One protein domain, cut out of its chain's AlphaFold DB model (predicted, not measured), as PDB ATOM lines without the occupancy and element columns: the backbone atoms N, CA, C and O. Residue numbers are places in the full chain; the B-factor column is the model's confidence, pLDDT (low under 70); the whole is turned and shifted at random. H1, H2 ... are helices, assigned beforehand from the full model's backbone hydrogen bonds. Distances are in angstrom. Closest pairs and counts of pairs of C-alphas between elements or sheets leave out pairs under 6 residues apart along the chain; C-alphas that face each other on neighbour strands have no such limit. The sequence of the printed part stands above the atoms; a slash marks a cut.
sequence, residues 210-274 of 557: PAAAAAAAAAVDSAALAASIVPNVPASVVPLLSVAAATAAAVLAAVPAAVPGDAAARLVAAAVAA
ATOM      1  N   PRO A 210      29.288  26.625  -9.197       71.50
ATOM      2  CA  PRO A 210      30.158  26.384 -10.349       71.50
ATOM      3  C   PRO A 210      29.858  25.055 -11.061       71.50
ATOM      4  O   PRO A 210      29.969  24.994 -12.285       71.50
ATOM      5  N   ALA A 211      29.407  24.017 -10.347       66.81
ATOM      6  CA  ALA A 211      28.990  22.753 -10.963       66.81
ATOM      7  C   ALA A 211      27.706  22.900 -11.804       66.81
ATOM      8  O   ALA A 211      27.637  22.394 -12.925       66.81
ATOM      9  N   ALA A 212      26.712  23.647 -11.310       66.94
ATOM     10  CA  ALA A 212      25.492  23.954 -12.057       66.94
ATOM     11  C   ALA A 212      25.772  24.845 -13.283       66.94
ATOM     12  O   ALA A 212      25.212  24.615 -14.356       66.94
ATOM     13  N   ALA A 213      26.685  25.815 -13.157       69.19
ATOM     14  CA  ALA A 213      27.132  26.650 -14.272       69.19
ATOM     15  C   ALA A 213      27.886  25.840 -15.343       69.19
ATOM     16  O   ALA A 213      27.634  26.017 -16.535       69.19
ATOM     17  N   ALA A 214      28.754  24.905 -14.939       69.19
ATOM     18  CA  ALA A 214      29.456  24.006 -15.857       69.19
ATOM     19  C   ALA A 214      28.495  23.043 -16.581       69.19
ATOM     20  O   ALA A 214      28.635  22.822 -17.784       69.19
ATOM     21  N   ALA A 215      27.476  22.524 -15.887       67.12
ATOM     22  CA  ALA A 215      26.442  21.686 -16.494       67.12
ATOM     23  C   ALA A 215      25.571  22.466 -17.499       67.12
ATOM     24  O   ALA A 215      25.246  21.950 -18.569       67.12
ATOM     25  N   ALA A 216      25.239  23.726 -17.194       66.88
ATOM     26  CA  ALA A 216      24.531  24.608 -18.121       66.88
ATOM     27  C   ALA A 216      25.379  24.935 -19.365       66.88
ATOM     28  O   ALA A 216      24.860  24.885 -20.478       66.88
ATOM     29  N   ALA A 217      26.681  25.195 -19.201       66.25
ATOM     30  CA  ALA A 217      27.604  25.417 -20.317       66.25
ATOM     31  C   ALA A 217      27.729  24.174 -21.219       66.25
ATOM     32  O   ALA A 217      27.566  24.275 -22.433       66.25
ATOM     33  N   ALA A 218      27.887  22.981 -20.632       69.12
ATOM     34  CA  ALA A 218      27.945  21.722 -21.379       69.12
ATOM     35  C   ALA A 218      26.637  21.411 -22.139       69.12
ATOM     36  O   ALA A 218      26.664  20.856 -23.243       69.12
ATOM     37  N   ALA A 219      25.481  21.790 -21.583       67.31
ATOM     38  CA  ALA A 219      24.190  21.658 -22.256       67.31
ATOM     39  C   ALA A 219      24.053  22.618 -23.454       67.31
ATOM     40  O   ALA A 219      23.477  22.239 -24.476       67.31
ATOM     41  N   VAL A 220      24.613  23.830 -23.361       73.44
ATOM     42  CA  VAL A 220      24.653  24.805 -24.465       73.44
ATOM     43  C   VAL A 220      25.579  24.331 -25.584       73.44
ATOM     44  O   VAL A 220      25.176  24.379 -26.745       73.44
ATOM     45  N   ASP A 221      26.755  23.791 -25.257       70.56
ATOM     46  CA  ASP A 221      27.674  23.216 -26.250       70.56
ATOM     47  C   ASP A 221      27.059  21.997 -26.950       70.56
ATOM     48  O   ASP A 221      27.139  21.863 -28.172       70.56
ATOM     49  N   SER A 222      26.343  21.150 -26.205       66.19
ATOM     50  CA  SER A 222      25.612  20.006 -26.764       66.19
ATOM     51  C   SER A 222      24.460  20.445 -27.679       66.19
ATOM     52  O   SER A 222      24.229  19.832 -28.722       66.19
ATOM     53  N   ALA A 223      23.753  21.526 -27.332       64.44
ATOM     54  CA  ALA A 223      22.692  22.100 -28.158       64.44
ATOM     55  C   ALA A 223      23.239  22.801 -29.415       64.44
ATOM     56  O   ALA A 223      22.639  22.692 -30.484       64.44
ATOM     57  N   ALA A 224      24.389  23.475 -29.316       67.56
ATOM     58  CA  ALA A 224      25.087  24.079 -30.450       67.56
ATOM     59  C   ALA A 224      25.625  23.009 -31.414       67.56
ATOM     60  O   ALA A 224      25.462  23.128 -32.631       67.56
ATOM     61  N   LEU A 225      26.178  21.917 -30.878       71.50
ATOM     62  CA  LEU A 225      26.639  20.772 -31.660       71.50
ATOM     63  C   LEU A 225      25.462  20.050 -32.333       71.50
ATOM     64  O   LEU A 225      25.518  19.777 -33.531       71.50
ATOM     65  N   ALA A 226      24.343  19.854 -31.629       67.75
ATOM     66  CA  ALA A 226      23.113  19.316 -32.213       67.75
ATOM     67  C   ALA A 226      22.538  20.227 -33.316       67.75
ATOM     68  O   ALA A 226      22.115  19.733 -34.359       67.75
ATOM     69  N   ALA A 227      22.567  21.552 -33.134       70.19
ATOM     70  CA  ALA A 227      22.132  22.512 -34.150       70.19
ATOM     71  C   ALA A 227      23.039  22.516 -35.396       70.19
ATOM     72  O   ALA A 227      22.542  22.746 -36.495       70.19
ATOM     73  N   SER A 228      24.335  22.213 -35.245       69.75
ATOM     74  CA  SER A 228      25.283  22.100 -36.367       69.75
ATOM     75  C   SER A 228      25.082  20.841 -37.226       69.75
ATOM     76  O   SER A 228      25.424  20.843 -38.406       69.75
ATOM     77  N   ILE A 229      24.487  19.784 -36.659       74.44
ATOM     78  CA  ILE A 229      24.245  18.499 -37.338       74.44
ATOM     79  C   ILE A 229      22.891  18.494 -38.072       74.44
ATOM     80  O   ILE A 229      22.683  17.694 -38.985       74.44
ATOM     81  N   VAL A 230      21.961  19.393 -37.723       76.56
ATOM     82  CA  VAL A 230      20.642  19.476 -38.369       76.56
ATOM     83  C   VAL A 230      20.715  20.358 -39.624       76.56
ATOM     84  O   VAL A 230      20.835  21.581 -39.511       76.56
ATOM     85  N   PRO A 231      20.581  19.792 -40.840       61.69
ATOM     86  CA  PRO A 231      20.546  20.598 -42.052       61.69
ATOM     87  C   PRO A 231      19.311  21.514 -42.043       61.69
ATOM     88  O   PRO A 231      18.193  21.057 -41.798       61.69
ATOM     89  N   ASN A 232      19.517  22.796 -42.375       76.56
ATOM     90  CA  ASN A 232      18.515  23.875 -42.475       76.56
ATOM     91  C   ASN A 232      18.151  24.645 -41.189       76.56
ATOM     92  O   ASN A 232      17.139  25.351 -41.188       76.56
ATOM     93  N   VAL A 233      18.954  24.598 -40.119       77.69
ATOM     94  CA  VAL A 233      18.820  25.602 -39.045       77.69
ATOM     95  C   VAL A 233      19.415  26.932 -39.538       77.69
ATOM     96  O   VAL A 233      20.589  26.967 -39.908       77.69
ATOM     97  N   PRO A 234      18.645  28.036 -39.586       78.94
ATOM     98  CA  PRO A 234      19.182  29.316 -40.026       78.94
ATOM     99  C   PRO A 234      20.247  29.803 -39.036       78.94
ATOM    100  O   PRO A 234      20.008  29.855 -37.829       78.94
ATOM    101  N   ALA A 235      21.414  30.200 -39.554       72.00
ATOM    102  CA  ALA A 235      22.573  30.633 -38.763       72.00
ATOM    103  C   ALA A 235      22.273  31.792 -37.785       72.00
ATOM    104  O   ALA A 235      23.018  32.015 -36.837       72.00
ATOM    105  N   SER A 236      21.158  32.504 -37.976       70.88
ATOM    106  CA  SER A 236      20.667  33.561 -37.088       70.88
ATOM    107  C   SER A 236      20.083  33.069 -35.755       70.88
ATOM    108  O   SER A 236      19.927  33.876 -34.842       70.88
ATOM    109  N   VAL A 237      19.767  31.778 -35.603       75.94
ATOM    110  CA  VAL A 237      19.172  31.224 -34.367       75.94
ATOM    111  C   VAL A 237      20.233  30.872 -33.320       75.94
ATOM    112  O   VAL A 237      19.989  31.000 -32.122       75.94
ATOM    113  N   VAL A 238      21.438  30.504 -33.758       80.25
ATOM    114  CA  VAL A 238      22.576  30.174 -32.884       80.25
ATOM    115  C   VAL A 238      22.983  31.338 -31.956       80.25
ATOM    116  O   VAL A 238      23.082  31.108 -30.749       80.25
ATOM    117  N   PRO A 239      23.146  32.594 -32.428       80.44
ATOM    118  CA  PRO A 239      23.474  33.706 -31.533       80.44
ATOM    119  C   PRO A 239      22.339  34.050 -30.556       80.44
ATOM    120  O   PRO A 239      22.616  34.475 -29.440       80.44
ATOM    121  N   LEU A 240      21.069  33.818 -30.916       74.81
ATOM    122  CA  LEU A 240      19.935  34.060 -30.012       74.81
ATOM    123  C   LEU A 240      19.899  33.062 -28.846       74.81
ATOM    124  O   LEU A 240      19.637  33.458 -27.711       74.81
ATOM    125  N   LEU A 241      20.217  31.789 -29.104       78.12
ATOM    126  CA  LEU A 241      20.345  30.768 -28.058       78.12
ATOM    127  C   LEU A 241      21.520  31.068 -27.116       78.12
ATOM    128  O   LEU A 241      21.385  30.924 -25.902       78.12
ATOM    129  N   SER A 242      22.640  31.555 -27.660       78.38
ATOM    130  CA  SER A 242      23.802  31.977 -26.869       78.38
ATOM    131  C   SER A 242      23.486  33.181 -25.967       78.38
ATOM    132  O   SER A 242      23.815  33.161 -24.782       78.38
ATOM    133  N   VAL A 243      22.769  34.189 -26.478       78.12
ATOM    134  CA  VAL A 243      22.346  35.357 -25.684       78.12
ATOM    135  C   VAL A 243      21.360  34.961 -24.583       78.12
ATOM    136  O   VAL A 243      21.498  35.424 -23.452       78.12
ATOM    137  N   ALA A 244      20.399  34.076 -24.863       76.69
ATOM    138  CA  ALA A 244      19.462  33.591 -23.849       76.69
ATOM    139  C   ALA A 244      20.179  32.828 -22.719       76.69
ATOM    140  O   ALA A 244      19.902  33.066 -21.542       76.69
ATOM    141  N   ALA A 245      21.150  31.976 -23.065       77.81
ATOM    142  CA  ALA A 245      21.970  31.257 -22.093       77.81
ATOM    143  C   ALA A 245      22.845  32.203 -21.249       77.81
ATOM    144  O   ALA A 245      22.872  32.087 -20.024       77.81
ATOM    145  N   ALA A 246      23.495  33.188 -21.880       74.94
ATOM    146  CA  ALA A 246      24.299  34.190 -21.182       74.94
ATOM    147  C   ALA A 246      23.452  35.059 -20.236       74.94
ATOM    148  O   ALA A 246      23.877  35.367 -19.125       74.94
ATOM    149  N   THR A 247      22.226  35.403 -20.640       77.38
ATOM    150  CA  THR A 247      21.298  36.188 -19.811       77.38
ATOM    151  C   THR A 247      20.820  35.380 -18.605       77.38
ATOM    152  O   THR A 247      20.789  35.904 -17.495       77.38
ATOM    153  N   ALA A 248      20.511  34.090 -18.780       74.94
ATOM    154  CA  ALA A 248      20.147  33.210 -17.671       74.94
ATOM    155  C   ALA A 248      21.305  33.032 -16.671       74.94
ATOM    156  O   ALA A 248      21.085  33.102 -15.462       74.94
ATOM    157  N   ALA A 249      22.538  32.879 -17.166       75.88
ATOM    158  CA  ALA A 249      23.735  32.794 -16.330       75.88
ATOM    159  C   ALA A 249      24.000  34.098 -15.554       75.88
ATOM    160  O   ALA A 249      24.291  34.055 -14.361       75.88
ATOM    161  N   ALA A 250      23.837  35.259 -16.198       73.00
ATOM    162  CA  ALA A 250      23.994  36.562 -15.551       73.00
ATOM    163  C   ALA A 250      22.918  36.821 -14.483       73.00
ATOM    164  O   ALA A 250      23.229  37.337 -13.411       73.00
ATOM    165  N   VAL A 251      21.665  36.426 -14.742       78.62
ATOM    166  CA  VAL A 251      20.575  36.529 -13.759       78.62
ATOM    167  C   VAL A 251      20.859  35.636 -12.555       78.62
ATOM    168  O   VAL A 251      20.730  36.107 -11.433       78.62
ATOM    169  N   LEU A 252      21.312  34.395 -12.766       76.31
ATOM    170  CA  LEU A 252      21.695  33.482 -11.684       76.31
ATOM    171  C   LEU A 252      22.877  34.005 -10.856       76.31
ATOM    172  O   LEU A 252      22.852  33.888  -9.636       76.31
ATOM    173  N   ALA A 253      23.873  34.627 -11.493       73.38
ATOM    174  CA  ALA A 253      25.011  35.234 -10.799       73.38
ATOM    175  C   ALA A 253      24.633  36.489  -9.985       73.38
ATOM    176  O   ALA A 253      25.329  36.837  -9.036       73.38
ATOM    177  N   ALA A 254      23.538  37.166 -10.348       72.81
ATOM    178  CA  ALA A 254      23.070  38.383  -9.689       72.81
ATOM    179  C   ALA A 254      22.064  38.133  -8.549       72.81
ATOM    180  O   ALA A 254      21.730  39.080  -7.836       72.81
ATOM    181  N   VAL A 255      21.564  36.902  -8.357       86.12
ATOM    182  CA  VAL A 255      20.667  36.590  -7.231       86.12
ATOM    183  C   VAL A 255      21.490  36.518  -5.937       86.12
ATOM    184  O   VAL A 255      22.342  35.637  -5.811       86.12
ATOM    185  N   PRO A 256      21.256  37.402  -4.949       74.62
ATOM    186  CA  PRO A 256      21.981  37.340  -3.688       74.62
ATOM    187  C   PRO A 256      21.610  36.065  -2.918       74.62
ATOM    188  O   PRO A 256      20.449  35.652  -2.903       74.62
ATOM    189  N   ALA A 257      22.583  35.485  -2.209       66.62
ATOM    190  CA  ALA A 257      22.456  34.227  -1.457       66.62
ATOM    191  C   ALA A 257      21.349  34.211  -0.375       66.62
ATOM    192  O   ALA A 257      21.074  33.172   0.214       66.62
ATOM    193  N   ALA A 258      20.713  35.354  -0.108       50.91
ATOM    194  CA  ALA A 258      19.649  35.515   0.877       50.91
ATOM    195  C   ALA A 258      18.224  35.355   0.307       50.91
ATOM    196  O   ALA A 258      17.255  35.482   1.055       50.91
ATOM    197  N   VAL A 259      18.058  35.109  -0.999       73.50
ATOM    198  CA  VAL A 259      16.721  34.928  -1.589       73.50
ATOM    199  C   VAL A 259      16.249  33.485  -1.364       73.50
ATOM    200  O   VAL A 259      16.924  32.558  -1.811       73.50
ATOM    201  N   PRO A 260      15.091  33.256  -0.711       83.00
ATOM    202  CA  PRO A 260      14.544  31.911  -0.550       83.00
ATOM    203  C   PRO A 260      14.334  31.252  -1.920       83.00
ATOM    204  O   PRO A 260      13.864  31.904  -2.857       83.00
ATOM    205  N   GLY A 261      14.679  29.965  -2.040       81.56
ATOM    206  CA  GLY A 261      14.790  29.250  -3.323       81.56
ATOM    207  C   GLY A 261      13.568  29.373  -4.243       81.56
ATOM    208  O   GLY A 261      13.722  29.520  -5.456       81.56
ATOM    209  N   ASP A 262      12.362  29.446  -3.675       69.19
ATOM    210  CA  ASP A 262      11.118  29.642  -4.433       69.19
ATOM    211  C   ASP A 262      11.025  31.010  -5.127       69.19
ATOM    212  O   ASP A 262      10.455  31.128  -6.215       69.19
ATOM    213  N   ALA A 263      11.586  32.063  -4.530       70.31
ATOM    214  CA  ALA A 263      11.609  33.397  -5.121       70.31
ATOM    215  C   ALA A 263      12.680  33.509  -6.217       70.31
ATOM    216  O   ALA A 263      12.425  34.116  -7.259       70.31
ATOM    217  N   ALA A 264      13.833  32.857  -6.034       74.00
ATOM    218  CA  ALA A 264      14.880  32.774  -7.053       74.00
ATOM    219  C   ALA A 264      14.398  31.998  -8.293       74.00
ATOM    220  O   ALA A 264      14.530  32.482  -9.418       74.00
ATOM    221  N   ALA A 265      13.738  30.852  -8.096       69.19
ATOM    222  CA  ALA A 265      13.169  30.054  -9.182       69.19
ATOM    223  C   ALA A 265      12.103  30.827  -9.983       69.19
ATOM    224  O   ALA A 265      12.071  30.759 -11.215       69.19
ATOM    225  N   ARG A 266      11.260  31.621  -9.307       71.00
ATOM    226  CA  ARG A 266      10.251  32.477  -9.960       71.00
ATOM    227  C   ARG A 266      10.866  33.635 -10.744       71.00
ATOM    228  O   ARG A 266      10.363  33.956 -11.819       71.00
ATOM    229  N   LEU A 267      11.948  34.233 -10.247       74.38
ATOM    230  CA  LEU A 267      12.678  35.292 -10.953       74.38
ATOM    231  C   LEU A 267      13.368  34.769 -12.217       74.38
ATOM    232  O   LEU A 267      13.248  35.388 -13.272       74.38
ATOM    233  N   VAL A 268      14.019  33.605 -12.137       77.38
ATOM    234  CA  VAL A 268      14.650  32.962 -13.301       77.38
ATOM    235  C   VAL A 268      13.596  32.576 -14.341       77.38
ATOM    236  O   VAL A 268      13.756  32.890 -15.520       77.38
ATOM    237  N   ALA A 269      12.475  31.981 -13.921       64.88
ATOM    238  CA  ALA A 269      11.376  31.646 -14.828       64.88
ATOM    239  C   ALA A 269      10.774  32.891 -15.510       64.88
ATOM    240  O   ALA A 269      10.491  32.859 -16.707       64.88
ATOM    241  N   ALA A 270      10.622  34.002 -14.781       67.88
ATOM    242  CA  ALA A 270      10.127  35.263 -15.331       67.88
ATOM    243  C   ALA A 270      11.118  35.908 -16.317       67.88
ATOM    244  O   ALA A 270      10.701  36.397 -17.366       67.88
ATOM    245  N   ALA A 271      12.422  35.873 -16.023       70.56
ATOM    246  CA  ALA A 271      13.461  36.413 -16.898       70.56
ATOM    247  C   ALA A 271      13.592  35.613 -18.206       70.56
ATOM    248  O   ALA A 271      13.661  36.197 -19.286       70.56
ATOM    249  N   VAL A 272      13.544  34.278 -18.126       69.44
ATOM    250  CA  VAL A 272      13.557  33.401 -19.309       69.44
ATOM    251  C   VAL A 272      12.282  33.587 -20.136       69.44
ATOM    252  O   VAL A 272      12.357  33.707 -21.356       69.44
ATOM    253  N   ALA A 273      11.115  33.698 -19.493       58.16
ATOM    254  CA  ALA A 273       9.864  33.987 -20.192       58.16
ATOM    255  C   ALA A 273       9.895  35.351 -20.905       58.16
ATOM    256  O   ALA A 273       9.404  35.462 -22.025       58.16
ATOM    257  N   ALA A 274      10.511  36.372 -20.305       58.81
ATOM    258  CA  ALA A 274      10.667  37.688 -20.923       58.81
ATOM    259  C   ALA A 274      11.650  37.683 -22.109       58.81
ATOM    260  O   ALA A 274      11.421  38.386 -23.090       58.81
TER     261      ALA A 274
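Overview. This is residues 210 to 274 of the 557 residues of an uncharacterized protein of Hesseltinella vesiculosa (UniProt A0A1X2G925). Three helices fold back and forth in a loose zigzag, with H2 in the middle and H1 and H3 each packed on it but apart from each other. The turns at residues 229 to 234 and 257 to 262 stick out at opposite ends. The printed part has 65 residues, with three named helices in the order H1, H2, H3 and no named strand: all helix. It is loose, with a radius of gyration of the C-alphas of 14.0 A and spans of 45 by 26 by 15 A.

Arrangement. H1, residues 210 to 229, and H2, residues 237 to 254, form a helical hairpin: they touch, closest at the C-alphas of Ala 224 and Val 238, 7.0 A apart, at a shallow tilt of 6 degrees, opposite ways. H2 and H3, residues 261 to 274, form another; residues 244 to 252 alone touch residues 268 to 272 alone, closest at the C-alphas of Ala 248 and Val 272, 6.8 A, at a shallow tilt of 29 degrees, opposite ways. H1 and H3 are apart. In H1, H2 and H3 every O i to N i+4 pair is within hydrogen-bond range.

Along the chain. H1 begins at C-alpha 210 (30.158, 26.384, -10.349) and is 28.7 A long. H2 is 26.0 A long. H3, 19.9 A, ends at C-alpha 274 (10.667, 37.688, -20.923).

Size, cuts and confidence. The C-alphas of Pro 231 and Ala 258, the two farthest apart, are 45.5 A apart. The printed part has no cut, and both links are short. Mean pLDDT of the printed part is 72.0, with 24 residues under 70, among them residues 211 to 219.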